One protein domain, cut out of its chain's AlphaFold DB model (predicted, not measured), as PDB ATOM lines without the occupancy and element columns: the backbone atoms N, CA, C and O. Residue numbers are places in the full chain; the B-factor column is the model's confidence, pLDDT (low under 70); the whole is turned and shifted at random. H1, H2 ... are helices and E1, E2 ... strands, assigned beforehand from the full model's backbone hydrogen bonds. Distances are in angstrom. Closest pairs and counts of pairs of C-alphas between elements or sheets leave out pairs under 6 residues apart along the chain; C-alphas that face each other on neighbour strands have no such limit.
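What this domain is: This is residues 1 to 213 of the 220 residues of an uncharacterized protein of Nitrospira sp. SB0678_bin_10 (UniProt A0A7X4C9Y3). A small sheet of four strands at one end of the domain is joined to a cluster of helices at the other by one long helix, H11, which runs through the middle. H11 lies over one face of the sheet with its residues 173 to 184 and H1 over the other; H4, H8 and H10 pack on H11, and H5 runs side by side with H12. The printed part has 213 residues with twelve named helices and five named strands, in the order E1 H1 E2 E3 H2 H3 E4 H4 to H11 E5 H12. The sheet's order is E4 E2 E1 E5, parallel throughout; the class is mixed, and the whole is compact, with a radius of gyration of the C-alphas of 17.4 A and spans of 48 by 44 by 31 A.

Where its parts are: E1, residues 2 to 5, begins at C-alpha 2 (26.823, 45.623, 5.410). There follow H1, 13 to 22, 14.7 A long from first to last C-alpha; E2, 25 to 29; E3, 34 to 37, which pairs with no named strand; H2, 49 to 52; H3, 54 to 58; and E4, 62 to 66. Next come H4, 74 to 84, 15.2 A; H5, 87 to 99, 18.2 A; H6, 101 to 105; H7, 110 to 113; H8, 125 to 130; H9, 134 to 137; and H10, 142 to 151, 14.7 A. H11, 159 to 184, is 37.4 A long; E5 is 187 to 190, and H12, 193 to 205, 18.4 A, ends at C-alpha 205 (48.504, 34.200, 1.540).

How they stand to each other: Within hydrogen-bond range are N 28 and O 63 of E2 and E4, 2.8 A, N 27 and O 3 of E2 and E1, 2.8 A, and N 4 and O 187 of E1 and E5, 2.8 A. E1, H1 and E2 form a strand-helix-strand unit, two parallel neighbours with a helix between, its crossover right-handed. H1 and H11 are on opposite faces, at heights over the sheet of 8.7 A and 7.4 A. H2 and H3 only graze the sheet. H11 touches H4, closest C-alphas Val 80 and Ser 171, 5.4 A, with its residues 167 to 176 alone. H10 and H11 form a helical hairpin, closest C-alphas Leu 148 and Phe 161, 5.5 A. The hub, H5, touches H12 at a shallow tilt of 4 degrees, opposite ways, closest C-alphas Ala 96 and Ser 194, 5.8 A; it touches H9, Arg 90 and Gln 136, 6.1 A, and H6 only at the corner, Leu 97 and Gln 104, 5.9 A. H7 and H8 are near each other, with 6 pairs of C-alphas within 10 A. Every O i to N i+4 pair is within hydrogen-bond range in the helices but H2, H7 and H9, which are too short for one.

The domain as a whole: The C-alphas farthest apart, Ala 59 and Asp 134, are 50.0 A apart. The printed part has no cut; the links E3 to H2 and H7 to H8 are long. Mean pLDDT of the printed part is 86.1; residues 109 to 129, 131 to 133 and 152 to 157 are under 70.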
ATOM      1  N   MET A   1      25.100  48.864   2.317       84.88
ATOM      2  CA  MET A   1      26.277  47.975   2.403       84.88
ATOM      3  C   MET A   1      26.439  47.498   3.841       84.88
ATOM      4  O   MET A   1      26.292  48.318   4.738       84.88
ATOM      5  N   ASN A   2      26.739  46.213   4.064       93.44
ATOM      6  CA  ASN A   2      26.823  45.623   5.410       93.44
ATOM      7  C   ASN A   2      28.280  45.476   5.869       93.44
ATOM      8  O   ASN A   2      29.141  45.053   5.086       93.44
ATOM      9  N   ALA A   3      28.544  45.784   7.137       96.75
ATOM     10  CA  ALA A   3      29.837  45.564   7.781       96.75
ATOM     11  C   ALA A   3      29.787  44.357   8.723       96.75
ATOM     12  O   ALA A   3      28.778  44.117   9.372       96.75
ATOM     13  N   VAL A   4      30.893  43.628   8.836       97.38
ATOM     14  CA  VAL A   4      31.130  42.614   9.867       97.38
ATOM     15  C   VAL A   4      32.231  43.143  10.770       97.38
ATOM     16  O   VAL A   4      33.383  43.261  10.339       97.38
ATOM     17  N   PHE A   5      31.874  43.478  12.007       96.62
ATOM     18  CA  PHE A   5      32.835  43.958  12.985       96.62
ATOM     19  C   PHE A   5      33.626  42.789  13.591       96.62
ATOM     20  O   PHE A   5      33.056  41.744  13.914       96.62
ATOM     21  N   TYR A   6      34.949  42.935  13.706       95.12
ATOM     22  CA  TYR A   6      35.822  41.856  14.172       95.12
ATOM     23  C   TYR A   6      37.073  42.348  14.919       95.12
ATOM     24  O   TYR A   6      37.448  43.516  14.819       95.12
ATOM     25  N   PRO A   7      37.789  41.437  15.607       84.88
ATOM     26  CA  PRO A   7      37.332  40.127  16.080       84.88
ATOM     27  C   PRO A   7      36.667  40.220  17.458       84.88
ATOM     28  O   PRO A   7      36.195  39.234  18.005       84.88
ATOM     29  N   VAL A   8      36.602  41.387  18.072       85.88
ATOM     30  CA  VAL A   8      35.831  41.535  19.307       85.88
ATOM     31  C   VAL A   8      34.331  41.574  18.996       85.88
ATOM     32  O   VAL A   8      33.911  42.027  17.935       85.88
ATOM     33  N   HIS A   9      33.532  41.030  19.913       85.00
ATOM     34  CA  HIS A   9      32.069  40.963  19.821       85.00
ATOM     35  C   HIS A   9      31.396  42.287  20.229       85.00
ATOM     36  O   HIS A   9      30.210  42.471  19.974       85.00
ATOM     37  N   LEU A  10      32.167  43.219  20.807       89.75
ATOM     38  CA  LEU A  10      31.739  44.552  21.234       89.75
ATOM     39  C   LEU A  10      32.696  45.620  20.697       89.75
ATOM     40  O   LEU A  10      33.889  45.357  20.529       89.75
ATOM     41  N   CYS A  11      32.190  46.835  20.497       91.19
ATOM     42  CA  CYS A  11      32.997  48.021  20.223       91.19
ATOM     43  C   CYS A  11      32.551  49.206  21.083       91.19
ATOM     44  O   CYS A  11      31.448  49.228  21.626       91.19
ATOM     45  N   HIS A  12      33.416  50.209  21.204       91.56
ATOM     46  CA  HIS A  12      33.075  51.461  21.869       91.56
ATOM     47  C   HIS A  12      31.972  52.216  21.113       91.56
ATOM     48  O   HIS A  12      31.911  52.170  19.882       91.56
ATOM     49  N   ALA A  13      31.150  52.976  21.844       91.81
ATOM     50  CA  ALA A  13      30.030  53.745  21.295       91.81
ATOM     51  C   ALA A  13      30.450  54.627  20.108       91.81
ATOM     52  O   ALA A  13      29.796  54.642  19.069       91.81
ATOM     53  N   ARG A  14      31.615  55.282  20.208       92.31
ATOM     54  CA  ARG A  14      32.137  56.117  19.118       92.31
ATOM     55  C   ARG A  14      32.496  55.312  17.867       92.31
ATOM     56  O   ARG A  14      32.254  55.771  16.755       92.31
ATOM     57  N   THR A  15      33.057  54.114  18.033       93.94
ATOM     58  CA  THR A  15      33.318  53.202  16.912       93.94
ATOM     59  C   THR A  15      31.999  52.811  16.245       93.94
ATOM     60  O   THR A  15      31.904  52.858  15.021       93.94
ATOM     61  N   LEU A  16      30.969  52.485  17.031       94.88
ATOM     62  CA  LEU A  16      29.645  52.144  16.511       94.88
ATOM     63  C   LEU A  16      29.027  53.296  15.702       94.88
ATOM     64  O   LEU A  16      28.553  53.059  14.594       94.88
ATOM     65  N   GLU A  17      29.082  54.532  16.203       94.38
ATOM     66  CA  GLU A  17      28.601  55.720  15.481       94.38
ATOM     67  C   GLU A  17      29.267  55.874  14.109       94.38
ATOM     68  O   GLU A  17      28.585  56.094  13.108       94.38
ATOM     69  N   LEU A  18      30.596  55.725  14.046       93.88
ATOM     70  CA  LEU A  18      31.348  55.819  12.792       93.88
ATOM     71  C   LEU A  18      30.940  54.722  11.805       93.88
ATOM     72  O   LEU A  18      30.771  54.993  10.618       93.88
ATOM     73  N   LEU A  19      30.741  53.493  12.288       95.00
ATOM     74  CA  LEU A  19      30.287  52.387  11.448       95.00
ATOM     75  C   LEU A  19      28.866  52.635  10.928       95.00
ATOM     76  O   LEU A  19      28.608  52.470   9.741       95.00
ATOM     77  N   LEU A  20      27.948  53.082  11.779       96.06
ATOM     78  CA  LEU A  20      26.562  53.351  11.387       96.06
ATOM     79  C   LEU A  20      26.406  54.598  10.504       96.06
ATOM     80  O   LEU A  20      25.355  54.779   9.890       96.06
ATOM     81  N   ALA A  21      27.423  55.452  10.413       95.06
ATOM     82  CA  ALA A  21      27.455  56.533   9.435       95.06
ATOM     83  C   ALA A  21      27.818  56.040   8.019       95.06
ATOM     84  O   ALA A  21      27.389  56.645   7.039       95.06
ATOM     85  N   GLU A  22      28.596  54.958   7.900       94.56
ATOM     86  CA  GLU A  22      29.084  54.425   6.614       94.56
ATOM     87  C   GLU A  22      28.284  53.201   6.128       94.56
ATOM     88  O   GLU A  22      28.159  52.981   4.921       94.56
ATOM     89  N   TYR A  23      27.735  52.401   7.046       96.06
ATOM     90  CA  TYR A  23      27.096  51.118   6.754       96.06
ATOM     91  C   TYR A  23      25.609  51.105   7.138       96.06
ATOM     92  O   TYR A  23      25.189  51.658   8.161       96.06
ATOM     93  N   ASP A  24      24.813  50.399   6.330       95.38
ATOM     94  CA  ASP A  24      23.370  50.248   6.567       95.38
ATOM     95  C   ASP A  24      23.132  49.403   7.817       95.38
ATOM     96  O   ASP A  24      22.329  49.761   8.677       95.38
ATOM     97  N   SER A  25      23.880  48.306   7.939       96.44
ATOM     98  CA  SER A  25      23.864  47.432   9.103       96.44
ATOM     99  C   SER A  25      25.273  46.975   9.474       96.44
ATOM    100  O   SER A  25      26.155  46.817   8.617       96.44
ATOM    101  N   VAL A  26      25.480  46.765  10.773       97.19
ATOM    102  CA  VAL A  26      26.728  46.255  11.338       97.19
ATOM    103  C   VAL A  26      26.444  44.933  12.035       97.19
ATOM    104  O   VAL A  26      25.656  44.853  12.976       97.19
ATOM    105  N   HIS A  27      27.103  43.886  11.555       96.94
ATOM    106  CA  HIS A  27      27.030  42.547  12.103       96.94
ATOM    107  C   HIS A  27      28.097  42.370  13.182       96.94
ATOM    108  O   HIS A  27      29.292  42.527  12.916       96.94
ATOM    109  N   PHE A  28      27.660  41.983  14.373       94.88
ATOM    110  CA  PHE A  28      28.506  41.577  15.484       94.88
ATOM    111  C   PHE A  28      28.375  40.077  15.689       94.88
ATOM    112  O   PHE A  28      27.277  39.521  15.711       94.88
ATOM    113  N   ARG A  29      29.512  39.403  15.821       90.81
ATOM    114  CA  ARG A  29      29.532  37.998  16.222       90.81
ATOM    115  C   ARG A  29      29.284  37.861  17.714       90.81
ATOM    116  O   ARG A  29      29.604  38.775  18.467       90.81
ATOM    117  N   ASP A  30      28.788  36.704  18.127       88.19
ATOM    118  CA  ASP A  30      28.703  36.381  19.548       88.19
ATOM    119  C   ASP A  30      30.111  36.202  20.142       88.19
ATOM    120  O   ASP A  30      31.095  36.005  19.416       88.19
ATOM    121  N   PHE A  31      30.220  36.255  21.473       85.19
ATOM    122  CA  PHE A  31      31.472  35.924  22.146       85.19
ATOM    123  C   PHE A  31      31.961  34.533  21.709       85.19
ATOM    124  O   PHE A  31      31.195  33.569  21.666       85.19
ATOM    125  N   MET A  32      33.254  34.420  21.399       88.25
ATOM    126  CA  MET A  32      33.855  33.176  20.923       88.25
ATOM    127  C   MET A  32      34.293  32.288  22.095       88.25
ATOM    128  O   MET A  32      35.453  32.307  22.517       88.25
ATOM    129  N   ALA A  33      33.368  31.476  22.603       87.81
ATOM    130  CA  ALA A  33      33.640  30.450  23.606       87.81
ATOM    131  C   ALA A  33      34.231  29.200  22.937       87.81
ATOM    132  O   ALA A  33      33.544  28.203  22.692       87.81
ATOM    133  N   LEU A  34      35.504  29.291  22.549       89.75
ATOM    134  CA  LEU A  34      36.173  28.239  21.793       89.75
ATOM    135  C   LEU A  34      36.465  27.022  22.676       89.75
ATOM    136  O   LEU A  34      37.086  27.153  23.727       89.75
ATOM    137  N   GLN A  35      36.077  25.835  22.221       91.69
ATOM    138  CA  GLN A  35      36.362  24.575  22.898       91.69
ATOM    139  C   GLN A  35      37.550  23.880  22.225       91.69
ATOM    140  O   GLN A  35      37.445  23.376  21.105       91.69
ATOM    141  N   LEU A  36      38.694  23.835  22.912       89.56
ATOM    142  CA  LEU A  36      39.895  23.157  22.420       89.56
ATOM    143  C   LEU A  36      39.819  21.641  22.650       89.56
ATOM    144  O   LEU A  36      40.178  20.848  21.776       89.56
ATOM    145  N   THR A  37      39.350  21.240  23.834       86.50
ATOM    146  CA  THR A  37      39.098  19.848  24.230       86.50
ATOM    147  C   THR A  37      37.814  19.776  25.070       86.50
ATOM    148  O   THR A  37      37.313  20.814  25.500       86.50
ATOM    149  N   PRO A  38      37.269  18.581  25.373       85.12
ATOM    150  CA  PRO A  38      36.113  18.461  26.267       85.12
ATOM    151  C   PRO A  38      36.286  19.122  27.643       85.12
ATOM    152  O   PRO A  38      35.293  19.509  28.246       85.12
ATOM    153  N   PHE A  39      37.527  19.276  28.112       81.56
ATOM    154  CA  PHE A  39      37.856  19.820  29.432       81.56
ATOM    155  C   PHE A  39      38.580  21.172  29.374       81.56
ATOM    156  O   PHE A  39      38.939  21.701  30.419       81.56
ATOM    157  N   MET A  40      38.813  21.724  28.176       82.19
ATOM    158  CA  MET A  40      39.512  22.998  28.004       82.19
ATOM    159  C   MET A  40      38.852  23.862  26.935       82.19
ATOM    160  O   MET A  40      38.673  23.437  25.790       82.19
ATOM    161  N   GLY A  41      38.554  25.107  27.294       80.12
ATOM    162  CA  GLY A  41      37.987  26.096  26.393       80.12
ATOM    163  C   GLY A  41      37.846  27.462  27.048       80.12
ATOM    164  O   GLY A  41      38.199  27.650  28.209       80.12
ATOM    165  N   THR A  42      37.321  28.414  26.287       80.00
ATOM    166  CA  THR A  42      36.998  29.754  26.779       80.00
ATOM    167  C   THR A  42      35.571  29.770  27.316       80.00
ATOM    168  O   THR A  42      34.654  29.278  26.659       80.00
ATOM    169  N   THR A  43      35.355  30.361  28.488       72.06
ATOM    170  CA  THR A  43      34.008  30.612  29.013       72.06
ATOM    171  C   THR A  43      33.333  31.733  28.233       72.06
ATOM    172  O   THR A  43      33.958  32.752  27.947       72.06
ATOM    173  N   ALA A  44      32.059  31.551  27.886       71.75
ATOM    174  CA  ALA A  44      31.290  32.578  27.196       71.75
ATOM    175  C   ALA A  44      31.054  33.798  28.093       71.75
ATOM    176  O   ALA A  44      30.756  33.641  29.278       71.75
ATOM    177  N   PHE A  45      31.115  34.992  27.506       71.25
ATOM    178  CA  PHE A  45      30.575  36.204  28.116       71.25
ATOM    179  C   PHE A  45      29.180  36.471  27.536       71.25
ATOM    180  O   PHE A  45      28.992  36.285  26.330       71.25
ATOM    181  N   PRO A  46      28.195  36.838  28.376       71.50
ATOM    182  CA  PRO A  46      26.806  36.965  27.942       71.50
ATOM    183  C   PRO A  46      26.544  38.236  27.126       71.50
ATOM    184  O   PRO A  46      25.567  38.270  26.387       71.50
ATOM    185  N   ASP A  47      27.402  39.246  27.255       84.06
ATOM    186  CA  ASP A  47      27.203  40.571  26.681       84.06
ATOM    187  C   ASP A  47      27.163  40.557  25.152       84.06
ATOM    188  O   ASP A  47      28.016  39.965  24.481       84.06
ATOM    189  N   ARG A  48      26.204  41.290  24.587       88.19
ATOM    190  CA  ARG A  48      26.110  41.539  23.148       88.19
ATOM    191  C   ARG A  48      25.861  43.011  22.867       88.19
ATOM    192  O   ARG A  48      25.260  43.718  23.670       88.19
ATOM    193  N   MET A  49      26.267  43.481  21.686       91.69
ATOM    194  CA  MET A  49      26.065  44.887  21.311       91.69
ATOM    195  C   MET A  49      24.594  45.303  21.335       91.69
ATOM    196  O   MET A  49      24.286  46.399  21.785       91.69
ATOM    197  N   GLY A  50      23.678  44.447  20.881       90.62
ATOM    198  CA  GLY A  50      22.252  44.770  20.852       90.62
ATOM    199  C   GLY A  50      21.607  44.870  22.235       90.62
ATOM    200  O   GLY A  50      20.581  45.529  22.350       90.62
ATOM    201  N   ASP A  51      22.215  44.298  23.281       91.44
ATOM    202  CA  ASP A  51      21.710  44.437  24.656       91.44
ATOM    203  C   ASP A  51      21.882  45.880  25.163       91.44
ATOM    204  O   ASP A  51      21.084  46.368  25.962       91.44
ATOM    205  N   TYR A  52      22.902  46.583  24.655       92.31
ATOM    206  CA  TYR A  52      23.190  47.982  24.972       92.31
ATOM    207  C   TYR A  52      22.438  48.983  24.079       92.31
ATOM    208  O   TYR A  52      22.304  50.143  24.463       92.31
ATOM    209  N   TYR A  53      21.959  48.550  22.906       94.75
ATOM    210  CA  TYR A  53      21.307  49.399  21.898       94.75
ATOM    211  C   TYR A  53      20.070  48.707  21.290       94.75
ATOM    212  O   TYR A  53      20.069  48.368  20.096       94.75
ATOM    213  N   PRO A  54      19.019  48.450  22.090       95.00
ATOM    214  CA  PRO A  54      17.846  47.694  21.652       95.00
ATOM    215  C   PRO A  54      17.126  48.354  20.469       95.00
ATOM    216  O   PRO A  54      16.686  47.670  19.552       95.00
ATOM    217  N   GLU A  55      17.083  49.684  20.414       96.75
ATOM    218  CA  GLU A  55      16.472  50.426  19.311       96.75
ATOM    219  C   GLU A  55      17.205  50.230  17.976       96.75
ATOM    220  O   GLU A  55      16.576  50.174  16.918       96.75
ATOM    221  N   LEU A  56      18.535  50.093  18.005       96.88
ATOM    222  CA  LEU A  56      19.338  49.832  16.809       96.88
ATOM    223  C   LEU A  56      19.224  48.374  16.360       96.88
ATOM    224  O   LEU A  56      19.311  48.098  15.160       96.88
ATOM    225  N   LEU A  57      19.022  47.455  17.306       95.75
ATOM    226  CA  LEU A  57      18.733  46.053  17.027       95.75
ATOM    227  C   LEU A  57      17.357  45.901  16.361       95.75
ATOM    228  O   LEU A  57      17.266  45.309  15.286       95.75
ATOM    229  N   ASP A  58      16.315  46.504  16.939       96.44
ATOM    230  CA  ASP A  58      14.946  46.466  16.410       96.44
ATOM    231  C   ASP A  58      14.851  47.113  15.021       96.44
ATOM    232  O   ASP A  58      14.145  46.625  14.137       96.44
ATOM    233  N   ALA A  59      15.612  48.187  14.792       96.25
ATOM    234  CA  ALA A  59      15.700  48.853  13.495       96.25
ATOM    235  C   ALA A  59      16.561  48.099  12.458       96.25
ATOM    236  O   ALA A  59      16.710  48.575  11.331       96.25
ATOM    237  N   GLY A  60      17.175  46.965  12.818       96.12
ATOM    238  CA  GLY A  60      18.053  46.189  11.934       96.12
ATOM    239  C   GLY A  60      19.377  46.882  11.587       96.12
ATOM    240  O   GLY A  60      20.065  46.473  10.650       96.12
ATOM    241  N   ARG A  61      19.750  47.933  12.328       97.25
ATOM    242  CA  ARG A  61      21.035  48.639  12.190       97.25
ATOM    243  C   ARG A  61      22.175  47.843  12.830       97.25
ATOM    244  O   ARG A  61      23.301  47.877  12.336       97.25
ATOM    245  N   ILE A  62      21.877  47.103  13.897       96.94
ATOM    246  CA  ILE A  62      22.759  46.107  14.511       96.94
ATOM    247  C   ILE A  62      22.192  44.719  14.228       96.94
ATOM    248  O   ILE A  62      21.005  44.476  14.423       96.94
ATOM    249  N   ILE A  63      23.047  43.795  13.795       95.06
ATOM    250  CA  ILE A  63      22.697  42.384  13.607       95.06
ATOM    251  C   ILE A  63      23.646  41.543  14.455       95.06
ATOM    252  O   ILE A  63      24.858  41.725  14.405       95.06
ATOM    253  N   GLN A  64      23.110  40.600  15.221       91.75
ATOM    254  CA  GLN A  64      23.876  39.754  16.143       91.75
ATOM    255  C   GLN A  64      23.381  38.303  16.121       91.75
ATOM    256  O   GLN A  64      22.450  37.987  15.380       91.75
ATOM    257  N   GLY A  65      24.004  37.413  16.901       85.69
ATOM    258  CA  GLY A  65      23.654  35.988  16.932       85.69
ATOM    259  C   GLY A  65      24.470  35.115  15.976       85.69
ATOM    260  O   GLY A  65      24.106  33.962  15.735       85.69
ATOM    261  N   HIS A  66      25.577  35.628  15.424       89.62
ATOM    262  CA  HIS A  66      26.503  34.798  14.646       89.62
ATOM    263  C   HIS A  66      27.326  33.943  15.608       89.62
ATOM    264  O   HIS A  66      28.329  34.403  16.162       89.62
ATOM    265  N   ASN A  67      26.873  32.708  15.828       86.94
ATOM    266  CA  ASN A  67      27.525  31.766  16.726       86.94
ATOM    267  C   ASN A  67      28.882  31.317  16.161       86.94
ATOM    268  O   ASN A  67      28.962  30.725  15.086       86.94
ATOM    269  N   VAL A  68      29.938  31.574  16.928       87.06
ATOM    270  CA  VAL A  68      31.325  31.176  16.636       87.06
ATOM    271  C   VAL A  68      31.933  30.344  17.777       87.06
ATOM    272  O   VAL A  68      33.147  30.208  17.880       87.06
ATOM    273  N   SER A  69      31.090  29.809  18.664       89.38
ATOM    274  CA  SER A  69      31.491  29.042  19.847       89.38
ATOM    275  C   SER A  69      31.496  27.532  19.606       89.38
ATOM    276  O   SER A  69      30.867  27.023  18.677       89.38
ATOM    277  N   GLY A  70      32.164  26.802  20.501       90.75
ATOM    278  CA  GLY A  70      32.244  25.343  20.481       90.75
ATOM    279  C   GLY A  70      33.535  24.815  19.861       90.75
ATOM    280  O   GLY A  70      34.551  25.509  19.801       90.75
ATOM    281  N   ALA A  71      33.517  23.544  19.462       92.81
ATOM    282  CA  ALA A  71      34.684  22.883  18.890       92.81
ATOM    283  C   ALA A  71      34.989  23.402  17.477       92.81
ATOM    284  O   ALA A  71      34.087  23.613  16.667       92.81
ATOM    285  N   LEU A  72      36.280  23.545  17.160       92.56
ATOM    286  CA  LEU A  72      36.716  23.907  15.811       92.56
ATOM    287  C   LEU A  72      36.305  22.831  14.798       92.56
ATOM    288  O   LEU A  72      36.686  21.665  14.926       92.56
ATOM    289  N   HIS A  73      35.588  23.244  13.753       92.81
ATOM    290  CA  HIS A  73      35.331  22.400  12.586       92.81
ATOM    291  C   HIS A  73      36.659  22.020  11.895       92.81
ATOM    292  O   HIS A  73      37.576  22.847  11.888       92.81
ATOM    293  N   PRO A  74      36.788  20.834  11.266       94.69
ATOM    294  CA  PRO A  74      38.018  20.425  10.579       94.69
ATOM    295  C   PRO A  74      38.586  21.468   9.606       94.69
ATOM    296  O   PRO A  74      39.780  21.753   9.643       94.69
ATOM    297  N   ASP A  75      37.739  22.119   8.805       94.56
ATOM    298  CA  ASP A  75      38.184  23.180   7.886       94.56
ATOM    299  C   ASP A  75      38.759  24.402   8.616       94.56
ATOM    300  O   ASP A  75      39.675  25.057   8.120       94.56
ATOM    301  N   MET A  76      38.235  24.700   9.809       95.44
ATOM    302  CA  MET A  76      38.739  25.780  10.649       95.44
ATOM    303  C   MET A  76      40.099  25.418  11.240       95.44
ATOM    304  O   MET A  76      40.990  26.255  11.257       95.44
ATOM    305  N   ILE A  77      40.288  24.163  11.660       97.38
ATOM    306  CA  ILE A  77      41.593  23.665  12.117       97.38
ATOM    307  C   ILE A  77      42.634  23.834  11.007       97.38
ATOM    308  O   ILE A  77      43.706  24.368  11.259       97.38
ATOM    309  N   VAL A  78      42.294  23.461   9.770       97.88
ATOM    310  CA  VAL A  78      43.196  23.626   8.621       97.88
ATOM    311  C   VAL A  78      43.526  25.099   8.373       97.88
ATOM    312  O   VAL A  78      44.686  25.425   8.128       97.88
ATOM    313  N   ALA A  79      42.539  25.997   8.431       97.50
ATOM    314  CA  ALA A  79      42.779  27.432   8.275       97.50
ATOM    315  C   ALA A  79      43.693  27.984   9.383       97.50
ATOM    316  O   ALA A  79      44.631  28.725   9.087       97.50
ATOM    317  N   VAL A  80      43.459  27.563  10.630       98.19
ATOM    318  CA  VAL A  80      44.265  27.950  11.790       98.19
ATOM    319  C   VAL A  80      45.697  27.449  11.657       98.19
ATOM    320  O   VAL A  80      46.634  28.232  11.767       98.19
ATOM    321  N   ASP A  81      45.894  26.171  11.342       98.38
ATOM    322  CA  ASP A  81      47.233  25.601  11.190       98.38
ATOM    323  C   ASP A  81      48.029  26.283  10.062       98.38
ATOM    324  O   ASP A  81      49.244  26.432  10.178       98.38
ATOM    325  N   ARG A  82      47.366  26.774   9.002       98.25
ATOM    326  CA  ARG A  82      48.031  27.575   7.957       98.25
ATOM    327  C   ARG A  82      48.510  28.935   8.458       98.25
ATOM    328  O   ARG A  82      49.597  29.348   8.072       98.25
ATOM    329  N   ASP A  83      47.734  29.624   9.295       98.25
ATOM    330  CA  ASP A  83      48.175  30.877   9.926       98.25
ATOM    331  C   ASP A  83      49.324  30.632  10.910       98.25
ATOM    332  O   ASP A  83      50.312  31.363  10.913       98.25
ATOM    333  N   LEU A  84      49.230  29.573  11.720       97.56
ATOM    334  CA  LEU A  84      50.268  29.212  12.687       97.56
ATOM    335  C   LEU A  84      51.585  28.804  12.010       97.56
ATOM    336  O   LEU A  84      52.650  29.025  12.588       97.56
ATOM    337  N   ALA A  85      51.520  28.242  10.801       97.06
ATOM    338  CA  ALA A  85      52.681  27.880   9.994       97.06
ATOM    339  C   ALA A  85      53.248  29.038   9.147       97.06
ATOM    340  O   ALA A  85      54.317  28.874   8.561       97.06
ATOM    341  N   ASP A  86      52.562  30.184   9.050       97.38
ATOM    342  CA  ASP A  86      52.981  31.339   8.244       97.38
ATOM    343  C   ASP A  86      53.923  32.261   9.046       97.38
ATOM    344  O   ASP A  86      53.462  32.976   9.942       97.38
ATOM    345  N   PRO A  87      55.232  32.331   8.723       95.75
ATOM    346  CA  PRO A  87      56.185  33.130   9.493       95.75
ATOM    347  C   PRO A  87      55.863  34.630   9.514       95.75
ATOM    348  O   PRO A  87      56.135  35.303  10.510       95.75
ATOM    349  N   ALA A  88      55.270  35.166   8.441       96.94
ATOM    350  CA  ALA A  88      54.904  36.577   8.380       96.94
ATOM    351  C   ALA A  88      53.705  36.863   9.290       96.94
ATOM    352  O   ALA A  88      53.728  37.824  10.058       96.94
ATOM    353  N   TRP A  89      52.695  35.989   9.270       97.94
ATOM    354  CA  TRP A  89      51.558  36.077  10.191       97.94
ATOM    355  C   TRP A  89      52.019  35.975  11.650       97.94
ATOM    356  O   TRP A  89      51.635  36.785  12.494       97.94
ATOM    357  N   ARG A  90      52.923  35.030  11.929       96.25
ATOM    358  CA  ARG A  90      53.541  34.815  13.243       96.25
ATOM    359  C   ARG A  90      54.319  36.020  13.749       96.25
ATOM    360  O   ARG A  90      54.213  36.330  14.931       96.25
ATOM    361  N   SER A  91      55.053  36.702  12.870       94.94
ATOM    362  CA  SER A  91      55.736  37.956  13.206       94.94
ATOM    363  C   SER A  91      54.744  39.029  13.629       94.94
ATOM    364  O   SER A  91      54.870  39.580  14.713       94.94
ATOM    365  N   ILE A  92      53.705  39.264  12.819       96.25
ATOM    366  CA  ILE A  92      52.687  40.282  13.115       96.25
ATOM    367  C   ILE A  92      52.000  39.981  14.453       96.25
ATOM    368  O   ILE A  92      51.750  40.895  15.236       96.25
ATOM    369  N   PHE A  93      51.694  38.707  14.718       95.56
ATOM    370  CA  PHE A  93      51.075  38.290  15.973       95.56
ATOM    371  C   PHE A  93      52.002  38.543  17.162       95.56
ATOM    372  O   PHE A  93      51.551  39.062  18.177       95.56
ATOM    373  N   HIS A  94      53.280  38.188  17.039       92.62
ATOM    374  CA  HIS A  94      54.262  38.352  18.104       92.62
ATOM    375  C   HIS A  94      54.501  39.829  18.445       92.62
ATOM    376  O   HIS A  94      54.495  40.196  19.621       92.62
ATOM    377  N   ASP A  95      54.621  40.681  17.424       91.31
ATOM    378  CA  ASP A  95      54.756  42.130  17.592       91.31
ATOM    379  C   ASP A  95      53.512  42.710  18.285       91.31
ATOM    380  O   ASP A  95      53.614  43.459  19.255       91.31
ATOM    381  N   ALA A  96      52.312  42.311  17.843       91.44
ATOM    382  CA  ALA A  96      51.060  42.734  18.467       91.44
ATOM    383  C   ALA A  96      50.950  42.261  19.924       91.44
ATOM    384  O   ALA A  96      50.555  43.021  20.803       91.44
ATOM    385  N   LEU A  97      51.326  41.015  20.200       89.00
ATOM    386  CA  LEU A  97      51.310  40.468  21.549       89.00
ATOM    387  C   LEU A  97      52.312  41.173  22.470       89.00
ATOM    388  O   LEU A  97      52.050  41.265  23.665       89.00
ATOM    389  N   SER A  98      53.423  41.681  21.939       84.94
ATOM    390  CA  SER A  98      54.459  42.364  22.720       84.94
ATOM    391  C   SER A  98      54.115  43.830  22.998       84.94
ATOM    392  O   SER A  98      54.270  44.286  24.133       84.94
ATOM    393  N   ASP A  99      53.586  44.537  21.996       84.06
ATOM    394  CA  ASP A  99      53.525  46.004  22.008       84.06
ATOM    395  C   ASP A  99      52.098  46.584  22.027       84.06
ATOM    396  O   ASP A  99      51.914  47.770  22.308       84.06
ATOM    397  N   ASP A 100      51.066  45.781  21.748       85.69
ATOM    398  CA  ASP A 100      49.672  46.234  21.691       85.69
ATOM    399  C   ASP A 100      48.888  45.759  22.925       85.69
ATOM    400  O   ASP A 100      48.301  44.676  22.970       85.69
ATOM    401  N   TYR A 101      48.844  46.617  23.948       81.25
ATOM    402  CA  TYR A 101      48.119  46.354  25.197       81.25
ATOM    403  C   TYR A 101      46.643  46.003  24.977       81.25
ATOM    404  O   TYR A 101      46.066  45.177  25.685       81.25
ATOM    405  N   GLN A 102      46.001  46.623  23.988       80.75
ATOM    406  CA  GLN A 102      44.596  46.341  23.733       80.75
ATOM    407  C   GLN A 102      44.418  44.989  23.053       80.75
ATOM    408  O   GLN A 102      43.464  44.286  23.367       80.75
ATOM    409  N   PHE A 103      45.335  44.601  22.165       87.12
ATOM    410  CA  PHE A 103      45.379  43.248  21.620       87.12
ATOM    411  C   PHE A 103      45.529  42.208  22.742       87.12
ATOM    412  O   PHE A 103      44.746  41.260  22.800       87.12
ATOM    413  N   GLN A 104      46.431  42.436  23.702       85.06
ATOM    414  CA  GLN A 104      46.608  41.567  24.876       85.06
ATOM    415  C   GLN A 104      45.313  41.424  25.700       85.06
ATOM    416  O   GLN A 104      44.923  40.307  26.035       85.06
ATOM    417  N   ARG A 105      44.591  42.527  25.957       80.25
ATOM    418  CA  ARG A 105      43.301  42.519  26.683       80.25
ATOM    419  C   ARG A 105      42.195  41.719  26.007       80.25
ATOM    420  O   ARG A 105      41.245  41.326  26.670       80.25
ATOM    421  N   THR A 106      42.287  41.482  24.700       79.94
ATOM    422  CA  THR A 106      41.325  40.605  24.010       79.94
ATOM    423  C   THR A 106      41.628  39.118  24.192       79.94
ATOM    424  O   THR A 106      40.794  38.281  23.849       79.94
ATOM    425  N   LEU A 107      42.812  38.779  24.710       81.62
ATOM    426  CA  LEU A 107      43.315  37.410  24.792       81.62
ATOM    427  C   LEU A 107      43.411  36.882  26.223       81.62
ATOM    428  O   LEU A 107      43.212  35.678  26.399       81.62
ATOM    429  N   PHE A 108      43.679  37.751  27.196       76.69
ATOM    430  CA  PHE A 108      43.894  37.408  28.606       76.69
ATOM    431  C   PHE A 108      42.951  38.201  29.512       76.69
ATOM    432  O   PHE A 108      42.531  39.304  29.154       76.69
ATOM    433  N   ASP A 109      42.628  37.651  30.682       66.88
ATOM    434  CA  ASP A 109      41.780  38.338  31.658       66.88
ATOM    435  C   ASP A 109      42.514  39.548  32.272       66.88
ATOM    436  O   ASP A 109      43.728  39.530  32.482       66.88
ATOM    437  N   GLU A 110      41.792  40.616  32.621       59.34
ATOM    438  CA  GLU A 110      42.383  41.781  33.287       59.34
ATOM    439  C   GLU A 110      43.089  41.414  34.592       59.34
ATOM    440  O   GLU A 110      44.065  42.067  34.959       59.34
ATOM    441  N   SER A 111      42.618  40.383  35.295       54.09
ATOM    442  CA  SER A 111      43.250  39.890  36.521       54.09
ATOM    443  C   SER A 111      44.619  39.236  36.260       54.09
ATOM    444  O   SER A 111      45.544  39.396  37.063       54.09
ATOM    445  N   GLU A 112      44.783  38.590  35.103       55.12
ATOM    446  CA  GLU A 112      46.049  38.051  34.594       55.12
ATOM    447  C   GLU A 112      46.969  39.184  34.120       55.12
ATOM    448  O   GLU A 112      48.187  39.111  34.284       55.12
ATOM    449  N   ILE A 113      46.378  40.279  33.629       53.69
ATOM    450  CA  ILE A 113      47.075  41.488  33.173       53.69
ATOM    451  C   ILE A 113      47.523  42.406  34.319       53.69
ATOM    452  O   ILE A 113      48.587  43.021  34.237       53.69
ATOM    453  N   ARG A 114      46.757  42.495  35.414       47.16
ATOM    454  CA  ARG A 114      46.926  43.490  36.493       47.16
ATOM    455  C   ARG A 114      47.460  42.923  37.813       47.16
ATOM    456  O   ARG A 114      47.257  43.570  38.841       47.16
ATOM    457  N   LYS A 115      48.162  41.781  37.856       43.53
ATOM    458  CA  LYS A 115      48.909  41.402  39.079       43.53
ATOM    459  C   LYS A 115      49.954  42.492  39.385       43.53
ATOM    460  O   LYS A 115      50.938  42.668  38.676       43.53
ATOM    461  N   ARG A 116      49.629  43.291  40.403       52.81
ATOM    462  CA  ARG A 116      50.018  44.692  40.606       52.81
ATOM    463  C   ARG A 116      51.265  44.832  41.478       52.81
ATOM    464  O   ARG A 116      51.380  44.165  42.501       52.81
ATOM    465  N   GLY A 117      52.102  45.807  41.138       32.69
ATOM    466  CA  GLY A 117      53.002  46.511  42.049       32.69
ATOM    467  C   GLY A 117      52.932  48.004  41.732       32.69
ATOM    468  O   GLY A 117      52.872  48.383  40.565       32.69
ATOM    469  N   ASP A 118      52.832  48.833  42.763       38.69
ATOM    470  CA  ASP A 118      52.725  50.291  42.687       38.69
ATOM    471  C   ASP A 118      54.017  50.896  42.098       38.69
ATOM    472  O   ASP A 118      55.101  50.633  42.610       38.69
ATOM    473  N   GLY A 119      53.906  51.694  41.030       38.44
ATOM    474  CA  GLY A 119      55.003  52.506  40.484       38.44
ATOM    475  C   GLY A 119      56.108  51.753  39.724       38.44
ATOM    476  O   GLY A 119      57.078  51.279  40.305       38.44
ATOM    477  N   GLY A 120      56.028  51.765  38.390       34.47
ATOM    478  CA  GLY A 120      57.089  51.301  37.486       34.47
ATOM    479  C   GLY A 120      56.601  50.191  36.560       34.47
ATOM    480  O   GLY A 120      56.009  49.228  37.014       34.47
ATOM    481  N   SER A 121      56.803  50.355  35.252       42.69
ATOM    482  CA  SER A 121      56.342  49.467  34.172       42.69
ATOM    483  C   SER A 121      56.460  47.967  34.501       42.69
ATOM    484  O   SER A 121      57.569  47.427  34.506       42.69
ATOM    485  N   VAL A 122      55.331  47.284  34.730       45.19
ATOM    486  CA  VAL A 122      55.291  45.832  34.981       45.19
ATOM    487  C   VAL A 122      54.758  45.102  33.750       45.19
ATOM    488  O   VAL A 122      53.627  45.316  33.321       45.19
ATOM    489  N   LYS A 123      55.600  44.223  33.201       42.66
ATOM    490  CA  LYS A 123      55.243  43.193  32.221       42.66
ATOM    491  C   LYS A 123      54.545  42.051  32.971       42.66
ATOM    492  O   LYS A 123      55.071  41.606  33.989       42.66
ATOM    493  N   ILE A 124      53.406  41.559  32.481       49.12
ATOM    494  CA  ILE A 124      52.791  40.308  32.974       49.12
ATOM    495  C   ILE A 124      53.885  39.226  33.011       49.12
ATOM    496  O   ILE A 124      54.583  39.111  32.008       49.12
ATOM    497  N   PRO A 125      54.068  38.417  34.073       50.75
ATOM    498  CA  PRO A 125      55.102  37.373  34.092       50.75
ATOM    499  C   PRO A 125      55.023  36.441  32.870       50.75
ATOM    500  O   PRO A 125      56.041  36.157  32.240       50.75
ATOM    501  N   LEU A 126      53.802  36.086  32.460       56.22
ATOM    502  CA  LEU A 126      53.505  35.337  31.240       56.22
ATOM    503  C   LEU A 126      53.940  36.089  29.961       56.22
ATOM    504  O   LEU A 126      54.711  35.553  29.168       56.22
ATOM    505  N   LEU A 127      53.555  37.364  29.792       60.66
ATOM    506  CA  LEU A 127      53.982  38.170  28.630       60.66
ATOM    507  C   LEU A 127      55.477  38.514  28.646       60.66
ATOM    508  O   LEU A 127      56.076  38.712  27.595       60.66
ATOM    509  N   SER A 128      56.098  38.580  29.823       60.53
ATOM    510  CA  SER A 128      57.533  38.825  29.961       60.53
ATOM    511  C   SER A 128      58.347  37.673  29.373       60.53
ATOM    512  O   SER A 128      59.403  37.917  28.796       60.53
ATOM    513  N   GLY A 129      57.805  36.450  29.437       63.34
ATOM    514  CA  GLY A 129      58.338  35.282  28.747       63.34
ATOM    515  C   GLY A 129      58.045  35.280  27.246       63.34
ATOM    516  O   GLY A 129      58.834  34.720  26.496       63.34
ATOM    517  N   PHE A 130      56.963  35.920  26.794       71.06
ATOM    518  CA  PHE A 130      56.567  35.945  25.379       71.06
ATOM    519  C   PHE A 130      57.334  36.932  24.515       71.06
ATOM    520  O   PHE A 130      57.291  36.785  23.305       71.06
ATOM    521  N   GLY A 131      58.068  37.878  25.101       62.47
ATOM    522  CA  GLY A 131      58.936  38.788  24.346       62.47
ATOM    523  C   GLY A 131      60.241  38.152  23.847       62.47
ATOM    524  O   GLY A 131      61.096  38.867  23.328       62.47
ATOM    525  N   THR A 132      60.454  36.844  24.051       69.25
ATOM    526  CA  THR A 132      61.623  36.151  23.496       69.25
ATOM    527  C   THR A 132      61.366  35.748  22.035       69.25
ATOM    528  O   THR A 132      60.318  35.168  21.733       69.25
ATOM    529  N   PRO A 133      62.326  35.978  21.114       67.06
ATOM    530  CA  PRO A 133      62.179  35.610  19.698       67.06
ATOM    531  C   PRO A 133      61.942  34.110  19.464       67.06
ATOM    532  O   PRO A 133      61.410  33.712  18.426       67.06
ATOM    533  N   ASP A 134      62.301  33.266  20.432       80.69
ATOM    534  CA  ASP A 134      62.160  31.811  20.354       80.69
ATOM    535  C   ASP A 134      60.705  31.383  20.112       80.69
ATOM    536  O   ASP A 134      60.448  30.434  19.366       80.69
ATOM    537  N   TRP A 135      59.728  32.112  20.662       83.25
ATOM    538  CA  TRP A 135      58.312  31.815  20.430       83.25
ATOM    539  C   TRP A 135      57.888  32.068  18.991       83.25
ATOM    540  O   TRP A 135      57.054  31.334  18.460       83.25
ATOM    541  N   GLN A 136      58.464  33.073  18.334       82.88
ATOM    542  CA  GLN A 136      58.179  33.357  16.933       82.88
ATOM    543  C   GLN A 136      58.633  32.199  16.034       82.88
ATOM    544  O   GLN A 136      57.903  31.829  15.114       82.88
ATOM    545  N   ALA A 137      59.791  31.604  16.338       84.12
ATOM    546  CA  ALA A 137      60.373  30.492  15.587       84.12
ATOM    547  C   ALA A 137      59.811  29.111  15.974       84.12
ATOM    548  O   ALA A 137      59.928  28.160  15.200       84.12
ATOM    549  N   THR A 138      59.205  28.983  17.157       89.19
ATOM    550  CA  THR A 138      58.635  27.717  17.632       89.19
ATOM    551  C   THR A 138      57.429  27.316  16.773       89.19
ATOM    552  O   THR A 138      56.481  28.099  16.662       89.19
ATOM    553  N   PRO A 139      57.408  26.104  16.185       92.62
ATOM    554  CA  PRO A 139      56.256  25.617  15.432       92.62
ATOM    555  C   PRO A 139      55.046  25.386  16.340       92.62
ATOM    556  O   PRO A 139      55.164  24.758  17.392       92.62
ATOM    557  N   PHE A 140      53.867  25.829  15.903       95.25
ATOM    558  CA  PHE A 140      52.598  25.542  16.571       95.25
ATOM    559  C   PHE A 140      51.592  24.923  15.607       95.25
ATOM    560  O   PHE A 140      51.590  25.216  14.415       95.25
ATOM    561  N   SER A 141      50.712  24.095  16.157       97.25
ATOM    562  CA  SER A 141      49.505  23.593  15.502       97.25
ATOM    563  C   SER A 141      48.405  23.423  16.542       97.25
ATOM    564  O   SER A 141      48.689  23.306  17.740       97.25
ATOM    565  N   VAL A 142      47.148  23.351  16.110       96.69
ATOM    566  CA  VAL A 142      46.014  23.076  17.002       96.69
ATOM    567  C   VAL A 142      46.237  21.776  17.782       96.69
ATOM    568  O   VAL A 142      45.948  21.719  18.977       96.69
ATOM    569  N   GLU A 143      46.788  20.737  17.148       95.69
ATOM    570  CA  GLU A 143      47.048  19.450  17.808       95.69
ATOM    571  C   GLU A 143      48.161  19.533  18.862       95.69
ATOM    572  O   GLU A 143      48.056  18.921  19.932       95.69
ATOM    573  N   LEU A 144      49.201  20.336  18.613       94.25
ATOM    574  CA  LEU A 144      50.223  20.599  19.623       94.25
ATOM    575  C   LEU A 144      49.602  21.296  20.837       94.25
ATOM    576  O   LEU A 144      49.800  20.845  21.963       94.25
ATOM    577  N   VAL A 145      48.796  22.339  20.622       93.44
ATOM    578  CA  VAL A 145      48.148  23.085  21.714       93.44
ATOM    579  C   VAL A 145      47.176  22.190  22.493       93.44
ATOM    580  O   VAL A 145      47.170  22.210  23.725       93.44
ATOM    581  N   LYS A 146      46.424  21.312  21.811       92.19
ATOM    582  CA  LYS A 146      45.621  20.258  22.461       92.19
ATOM    583  C   LYS A 146      46.481  19.350  23.334       92.19
ATOM    584  O   LYS A 146      46.096  19.058  24.464       92.19
ATOM    585  N   THR A 147      47.630  18.903  22.837       91.38
ATOM    586  CA  THR A 147      48.550  18.050  23.600       91.38
ATOM    587  C   THR A 147      49.083  18.768  24.841       91.38
ATOM    588  O   THR A 147      49.099  18.176  25.920       91.38
ATOM    589  N   LEU A 148      49.460  20.044  24.719       88.88
ATOM    590  CA  LEU A 148      49.931  20.872  25.835       88.88
ATOM    591  C   LEU A 148      48.839  21.077  26.900       88.88
ATOM    592  O   LEU A 148      49.105  20.902  28.089       88.88
ATOM    593  N   SER A 149      47.584  21.297  26.486       85.25
ATOM    594  CA  SER A 149      46.448  21.419  27.419       85.25
ATOM    595  C   SER A 149      46.227  20.181  28.294       85.25
ATOM    596  O   SER A 149      45.718  20.289  29.402       85.25
ATOM    597  N   ARG A 150      46.623  18.989  27.821       80.31
ATOM    598  CA  ARG A 150      46.492  17.733  28.581       80.31
ATOM    599  C   ARG A 150      47.643  17.501  29.558       80.31
ATOM    600  O   ARG A 150      47.527  16.650  30.433       80.31
ATOM    601  N   ARG A 151      48.771  18.188  29.358       73.31
ATOM    602  CA  ARG A 151      49.970  18.095  30.208       73.31
ATOM    603  C   ARG A 151      49.943  19.108  31.344       73.31
ATOM    604  O   ARG A 151      50.546  18.858  32.383       73.31
ATOM    605  N   SER A 152      49.254  20.224  31.130       59.62
ATOM    606  CA  SER A 152      49.138  21.305  32.101       59.62
ATOM    607  C   SER A 152      48.346  20.817  33.316       59.62
ATOM    608  O   SER A 152      47.171  20.461  33.220       59.62
ATOM    609  N   CYS A 153      49.014  20.737  34.465       53.31
ATOM    610  CA  CYS A 153      48.357  20.497  35.745       53.31
ATOM    611  C   CYS A 153      47.571  21.771  36.130       53.31
ATOM    612  O   CYS A 153      48.055  22.859  35.821       53.31
ATOM    613  N   PRO A 154      46.433  21.704  36.849       51.81
ATOM    614  CA  PRO A 154      45.576  22.868  37.148       51.81
ATOM    615  C   PRO A 154      46.229  24.028  37.931       51.81
ATOM    616  O   PRO A 154      45.559  25.005  38.255       51.81
ATOM    617  N   HIS A 155      47.507  23.911  38.297       45.78
ATOM    618  CA  HIS A 155      48.239  24.841  39.158       45.78
ATOM    619  C   HIS A 155      49.565  25.336  38.558       45.78
ATOM    620  O   HIS A 155      50.349  25.959  39.273       45.78
ATOM    621  N   GLN A 156      49.842  25.057  37.279       52.56
ATOM    622  CA  GLN A 156      51.052  25.533  36.607       52.56
ATOM    623  C   GLN A 156      50.698  26.171  35.264       52.56
ATOM    624  O   GLN A 156      50.236  25.484  34.357       52.56
ATOM    625  N   ASP A 157      50.949  27.477  35.160       64.06
ATOM    626  CA  ASP A 157      50.925  28.205  33.894       64.06
ATOM    627  C   ASP A 157      51.999  27.580  32.983       64.06
ATOM    628  O   ASP A 157      53.191  27.669  33.286       64.06
ATOM    629  N   ASP A 158      51.599  26.901  31.904       76.88
ATOM    630  CA  ASP A 158      52.506  26.462  30.837       76.88
ATOM    631  C   ASP A 158      52.574  27.590  29.792       76.88
ATOM    632  O   ASP A 158      51.616  27.784  29.036       76.88
ATOM    633  N   PRO A 159      53.685  28.350  29.708       80.62
ATOM    634  CA  PRO A 159      53.785  29.468  28.775       80.62
ATOM    635  C   PRO A 159      53.626  29.030  27.315       80.62
ATOM    636  O   PRO A 159      53.078  29.772  26.500       80.62
ATOM    637  N   GLY A 160      54.062  27.812  26.975       85.75
ATOM    638  CA  GLY A 160      53.900  27.271  25.631       85.75
ATOM    639  C   GLY A 160      52.436  27.005  25.307       85.75
ATOM    640  O   GLY A 160      51.989  27.312  24.200       85.75
ATOM    641  N   PHE A 161      51.672  26.489  26.271       87.25
ATOM    642  CA  PHE A 161      50.228  26.345  26.117       87.25
ATOM    643  C   PHE A 161      49.549  27.705  25.933       87.25
ATOM    644  O   PHE A 161      48.814  27.867  24.965       87.25
ATOM    645  N   GLU A 162      49.824  28.681  26.797       86.75
ATOM    646  CA  GLU A 162      49.163  29.991  26.761       86.75
ATOM    647  C   GLU A 162      49.457  30.770  25.474       86.75
ATOM    648  O   GLU A 162      48.542  31.286  24.823       86.75
ATOM    649  N   TYR A 163      50.723  30.790  25.041       89.94
ATOM    650  CA  TYR A 163      51.103  31.375  23.755       89.94
ATOM    651  C   TYR A 163      50.402  30.645  22.604       89.94
ATOM    652  O   TYR A 163      49.767  31.263  21.747       89.94
ATOM    653  N   GLY A 164      50.469  29.307  22.626       92.69
ATOM    654  CA  GLY A 164      49.767  28.401  21.721       92.69
ATOM    655  C   GLY A 164      48.282  28.723  21.588       92.69
ATOM    656  O   GLY A 164      47.740  28.839  20.489       92.69
ATOM    657  N   TRP A 165      47.624  28.893  22.725       91.88
ATOM    658  CA  TRP A 165      46.197  29.117  22.815       91.88
ATOM    659  C   TRP A 165      45.798  30.513  22.347       91.88
ATOM    660  O   TRP A 165      44.800  30.659  21.639       91.88
ATOM    661  N   ALA A 166      46.600  31.530  22.660       92.25
ATOM    662  CA  ALA A 166      46.417  32.882  22.145       92.25
ATOM    663  C   ALA A 166      46.445  32.915  20.606       92.25
ATOM    664  O   ALA A 166      45.557  33.505  19.991       92.25
ATOM    665  N   LEU A 167      47.383  32.202  19.971       95.62
ATOM    666  CA  LEU A 167      47.434  32.083  18.509       95.62
ATOM    667  C   LEU A 167      46.175  31.439  17.935       95.62
ATOM    668  O   LEU A 167      45.609  31.949  16.970       95.62
ATOM    669  N   VAL A 168      45.749  30.312  18.520       96.38
ATOM    670  CA  VAL A 168      44.577  29.563  18.052       96.38
ATOM    671  C   VAL A 168      43.323  30.422  18.170       96.38
ATOM    672  O   VAL A 168      42.564  30.501  17.207       96.38
ATOM    673  N   LYS A 169      43.124  31.122  19.297       94.56
ATOM    674  CA  LYS A 169      42.003  32.057  19.478       94.56
ATOM    675  C   LYS A 169      42.024  33.158  18.417       94.56
ATOM    676  O   LYS A 169      41.012  33.383  17.754       94.56
ATOM    677  N   THR A 170      43.165  33.816  18.214       96.31
ATOM    678  CA  THR A 170      43.267  34.905  17.236       96.31
ATOM    679  C   THR A 170      43.025  34.412  15.815       96.31
ATOM    680  O   THR A 170      42.208  34.989  15.105       96.31
ATOM    681  N   SER A 171      43.674  33.331  15.386       97.75
ATOM    682  CA  SER A 171      43.497  32.822  14.025       97.75
ATOM    683  C   SER A 171      42.076  32.293  13.787       97.75
ATOM    684  O   SER A 171      41.451  32.662  12.792       97.75
ATOM    685  N   ALA A 172      41.502  31.534  14.729       96.69
ATOM    686  CA  ALA A 172      40.125  31.050  14.616       96.69
ATOM    687  C   ALA A 172      39.141  32.217  14.484       96.69
ATOM    688  O   ALA A 172      38.270  32.213  13.613       96.69
ATOM    689  N   ALA A 173      39.330  33.260  15.293       95.50
ATOM    690  CA  ALA A 173      38.545  34.475  15.206       95.50
ATOM    691  C   ALA A 173      38.591  35.106  13.804       95.50
ATOM    692  O   ALA A 173      37.542  35.486  13.287       95.50
ATOM    693  N   LEU A 174      39.768  35.219  13.191       97.19
ATOM    694  CA  LEU A 174      39.918  35.811  11.861       97.19
ATOM    695  C   LEU A 174      39.329  34.919  10.763       97.19
ATOM    696  O   LEU A 174      38.660  35.409   9.855       97.19
ATOM    697  N   ALA A 175      39.517  33.607  10.862       96.88
ATOM    698  CA  ALA A 175      38.980  32.662   9.897       96.88
ATOM    699  C   ALA A 175      37.437  32.602   9.936       96.88
ATOM    700  O   ALA A 175      36.805  32.593   8.873       96.88
ATOM    701  N   TYR A 176      36.815  32.699  11.118       95.81
ATOM    702  CA  TYR A 176      35.366  32.915  11.235       95.81
ATOM    703  C   TYR A 176      34.921  34.220  10.567       95.81
ATOM    704  O   TYR A 176      33.919  34.225   9.855       95.81
ATOM    705  N   THR A 177      35.672  35.316  10.727       96.50
ATOM    706  CA  THR A 177      35.367  36.584  10.045       96.50
ATOM    707  C   THR A 177      35.364  36.419   8.527       96.50
ATOM    708  O   THR A 177      34.433  36.878   7.869       96.50
ATOM    709  N   ILE A 178      36.345  35.713   7.955       96.62
ATOM    710  CA  ILE A 178      36.384  35.436   6.509       96.62
ATOM    711  C   ILE A 178      35.139  34.659   6.065       96.62
ATOM    712  O   ILE A 178      34.530  35.006   5.049       96.62
ATOM    713  N   GLN A 179      34.760  33.608   6.800       95.31
ATOM    714  CA  GLN A 179      33.568  32.812   6.490       95.31
ATOM    715  C   GLN A 179      32.298  33.664   6.549       95.31
ATOM    716  O   GLN A 179      31.507  33.655   5.603       95.31
ATOM    717  N   LEU A 180      32.143  34.449   7.612       94.62
ATOM    718  CA  LEU A 180      30.966  35.272   7.838       94.62
ATOM    719  C   LEU A 180      30.830  36.379   6.784       94.62
ATOM    720  O   LEU A 180      29.759  36.556   6.206       94.62
ATOM    721  N   CYS A 181      31.919  37.074   6.448       95.75
ATOM    722  CA  CYS A 181      31.903  38.079   5.385       95.75
ATOM    723  C   CYS A 181      31.517  37.487   4.025       95.75
ATOM    724  O   CYS A 181      30.805  38.136   3.260       95.75
ATOM    725  N   ARG A 182      31.950  36.258   3.717       94.25
ATOM    726  CA  ARG A 182      31.557  35.566   2.480       94.25
ATOM    727  C   ARG A 182      30.073  35.214   2.465       94.25
ATOM    728  O   ARG A 182      29.437  35.422   1.441       94.25
ATOM    729  N   GLN A 183      29.545  34.706   3.577       93.94
ATOM    730  CA  GLN A 183      28.131  34.337   3.707       93.94
ATOM    731  C   GLN A 183      27.204  35.553   3.608       93.94
ATOM    732  O   GLN A 183      26.167  35.488   2.959       93.94
ATOM    733  N   LEU A 184      27.591  36.666   4.230       93.19
ATOM    734  CA  LEU A 184      26.784  37.886   4.283       93.19
ATOM    735  C   LEU A 184      27.049  38.850   3.122       93.19
ATOM    736  O   LEU A 184      26.424  39.907   3.056       93.19
ATOM    737  N   HIS A 185      28.017  38.538   2.253       91.81
ATOM    738  CA  HIS A 185      28.565  39.470   1.261       91.81
ATOM    739  C   HIS A 185      28.961  40.831   1.876       91.81
ATOM    740  O   HIS A 185      28.816  41.886   1.255       91.81
ATOM    741  N   GLY A 186      29.444  40.799   3.121       91.69
ATOM    742  CA  GLY A 186      29.773  41.974   3.925       91.69
ATOM    743  C   GLY A 186      31.254  42.346   3.872       91.69
ATOM    744  O   GLY A 186      32.115  41.545   3.501       91.69
ATOM    745  N   ARG A 187      31.563  43.576   4.287       96.12
ATOM    746  CA  ARG A 187      32.938  44.073   4.443       96.12
ATOM    747  C   ARG A 187      33.444  43.810   5.857       96.12
ATOM    748  O   ARG A 187      32.732  44.092   6.813       96.12
ATOM    749  N   ALA A 188      34.667  43.310   6.000       97.62
ATOM    750  CA  ALA A 188      35.300  43.169   7.307       97.62
ATOM    751  C   ALA A 188      35.757  44.546   7.810       97.62
ATOM    752  O   ALA A 188      36.435  45.276   7.082       97.62
ATOM    753  N   VAL A 189      35.402  44.898   9.046       97.25
ATOM    754  CA  VAL A 189      35.808  46.162   9.672       97.25
ATOM    755  C   VAL A 189      36.275  45.924  11.106       97.25
ATOM    756  O   VAL A 189      35.653  45.178  11.852       97.25
ATOM    757  N   THR A 190      37.370  46.558  11.506       95.81
ATOM    758  CA  THR A 190      37.903  46.483  12.876       95.81
ATOM    759  C   THR A 190      38.389  47.852  13.332       95.81
ATOM    760  O   THR A 190      38.713  48.693  12.498       95.81
ATOM    761  N   ASP A 191      38.468  48.088  14.637       93.81
ATOM    762  CA  ASP A 191      39.175  49.233  15.225       93.81
ATOM    763  C   ASP A 191      40.562  48.848  15.786       93.81
ATOM    764  O   ASP A 191      41.221  49.643  16.458       93.81
ATOM    765  N   SER A 192      41.033  47.629  15.489       93.19
ATOM    766  CA  SER A 192      42.345  47.121  15.886       93.19
ATOM    767  C   SER A 192      43.279  46.960  14.684       93.19
ATOM    768  O   SER A 192      43.125  46.059  13.858       93.19
ATOM    769  N   ALA A 193      44.321  47.795  14.626       93.94
ATOM    770  CA  ALA A 193      45.327  47.757  13.562       93.94
ATOM    771  C   ALA A 193      46.101  46.426  13.509       93.94
ATOM    772  O   ALA A 193      46.521  45.980  12.441       93.94
ATOM    773  N   SER A 194      46.300  45.777  14.655       95.31
ATOM    774  CA  SER A 194      46.973  44.478  14.748       95.31
ATOM    775  C   SER A 194      46.123  43.364  14.132       95.31
ATOM    776  O   SER A 194      46.596  42.641  13.255       95.31
ATOM    777  N   HIS A 195      44.833  43.297  14.475       96.81
ATOM    778  CA  HIS A 195      43.907  42.353  13.846       96.81
ATOM    779  C   HIS A 195      43.694  42.635  12.356       96.81
ATOM    780  O   HIS A 195      43.590  41.693  11.570       96.81
ATOM    781  N   HIS A 196      43.691  43.912  11.950       97.50
ATOM    782  CA  HIS A 196      43.625  44.300  10.538       97.50
ATOM    783  C   HIS A 196      44.783  43.717   9.728       97.50
ATOM    784  O   HIS A 196      44.546  43.073   8.703       97.50
ATOM    785  N   ARG A 197      46.018  43.880  10.223       98.06
ATOM    786  CA  ARG A 197      47.235  43.345   9.596       98.06
ATOM    787  C   ARG A 197      47.232  41.818   9.540       98.06
ATOM    788  O   ARG A 197      47.542  41.261   8.489       98.06
ATOM    789  N   LEU A 198      46.831  41.149  10.622       98.31
ATOM    790  CA  LEU A 198      46.732  39.686  10.662       98.31
ATOM    791  C   LEU A 198      45.717  39.154   9.644       98.31
ATOM    792  O   LEU A 198      46.043  38.259   8.867       98.31
ATOM    793  N   LEU A 199      44.512  39.738   9.585       98.38
ATOM    794  CA  LEU A 199      43.492  39.323   8.617       98.38
ATOM    795  C   LEU A 199      43.962  39.561   7.178       98.38
ATOM    796  O   LEU A 199      43.773  38.706   6.312       98.38
ATOM    797  N   ALA A 200      44.587  40.715   6.924       98.31
ATOM    798  CA  ALA A 200      45.141  41.044   5.617       98.31
ATOM    799  C   ALA A 200      46.209  40.030   5.183       98.31
ATOM    800  O   ALA A 200      46.187  39.598   4.031       98.31
ATOM    801  N   GLN A 201      47.083  39.599   6.098       98.50
ATOM    802  CA  GLN A 201      48.099  38.584   5.824       98.50
ATOM    803  C   GLN A 201      47.475  37.221   5.488       98.50
ATOM    804  O   GLN A 201      47.829  36.630   4.465       98.50
ATOM    805  N   SER A 202      46.495  36.753   6.272       98.19
ATOM    806  CA  SER A 202      45.771  35.508   5.971       98.19
ATOM    807  C   SER A 202      45.079  35.577   4.603       98.19
ATOM    808  O   SER A 202      45.173  34.648   3.801       98.19
ATOM    809  N   CYS A 203      44.422  36.700   4.281       97.94
ATOM    810  CA  CYS A 203      43.792  36.892   2.975       97.94
ATOM    811  C   CYS A 203      44.806  36.949   1.827       97.94
ATOM    812  O   CYS A 203      44.555  36.361   0.774       97.94
ATOM    813  N   TYR A 204      45.941  37.625   2.014       98.00
ATOM    814  CA  TYR A 204      47.001  37.717   1.014       98.00
ATOM    815  C   TYR A 204      47.571  36.335   0.676       98.00
ATOM    816  O   TYR A 204      47.585  35.952  -0.498       98.00
ATOM    817  N   ARG A 205      47.957  35.557   1.698       97.69
ATOM    818  CA  ARG A 205      48.504  34.200   1.540       97.69
ATOM    819  C   ARG A 205      47.551  33.291   0.763       97.69
ATOM    820  O   ARG A 205      47.953  32.627  -0.188       97.69
ATOM    821  N   GLU A 206      46.276  33.297   1.142       96.06
ATOM    822  CA  GLU A 206      45.245  32.427   0.562       96.06
ATOM    823  C   GLU A 206      44.608  33.012  -0.718       96.06
ATOM    824  O   GLU A 206      43.670  32.435  -1.270       96.06
ATOM    825  N   ARG A 207      45.087  34.172  -1.200       96.56
ATOM    826  CA  ARG A 207      44.542  34.910  -2.359       96.56
ATOM    827  C   ARG A 207      43.039  35.191  -2.248       96.56
ATOM    828  O   ARG A 207      42.303  35.188  -3.237       96.56
ATOM    829  N   ILE A 208      42.575  35.455  -1.033       95.75
ATOM    830  CA  ILE A 208      41.180  35.763  -0.733       95.75
ATOM    831  C   ILE A 208      40.936  37.242  -1.006       95.75
ATOM    832  O   ILE A 208      41.559  38.117  -0.410       95.75
ATOM    833  N   ARG A 209      39.975  37.532  -1.886       94.62
ATOM    834  CA  ARG A 209      39.476  38.894  -2.087       94.62
ATOM    835  C   ARG A 209      38.428  39.199  -1.025       94.62
ATOM    836  O   ARG A 209      37.281  38.781  -1.154       94.62
ATOM    837  N   LEU A 210      38.842  39.904   0.021       94.75
ATOM    838  CA  LEU A 210      37.974  40.382   1.090       94.75
ATOM    839  C   LEU A 210      38.243  41.870   1.320       94.75
ATOM    840  O   LEU A 210      39.383  42.270   1.547       94.75
ATOM    841  N   SER A 211      37.194  42.688   1.276       94.81
ATOM    842  CA  SER A 211      37.297  44.090   1.672       94.81
ATOM    843  C   SER A 211      37.513  44.163   3.181       94.81
ATOM    844  O   SER A 211      36.677  43.676   3.941       94.81
ATOM    845  N   ASN A 212      38.620  44.775   3.601       96.38
ATOM    846  CA  ASN A 212      39.019  44.884   5.001       96.38
ATOM    847  C   ASN A 212      39.428  46.328   5.332       96.38
ATOM    848  O   ASN A 212      40.361  46.857   4.724       96.38
ATOM    849  N   SER A 213      38.750  46.969   6.282       95.94
ATOM    850  CA  SER A 213      39.070  48.326   6.755       95.94
ATOM    851  C   SER A 213      39.376  48.363   8.247       95.94
ATOM    852  O   SER A 213      38.780  47.642   9.044       95.94
TER     853      SER A 213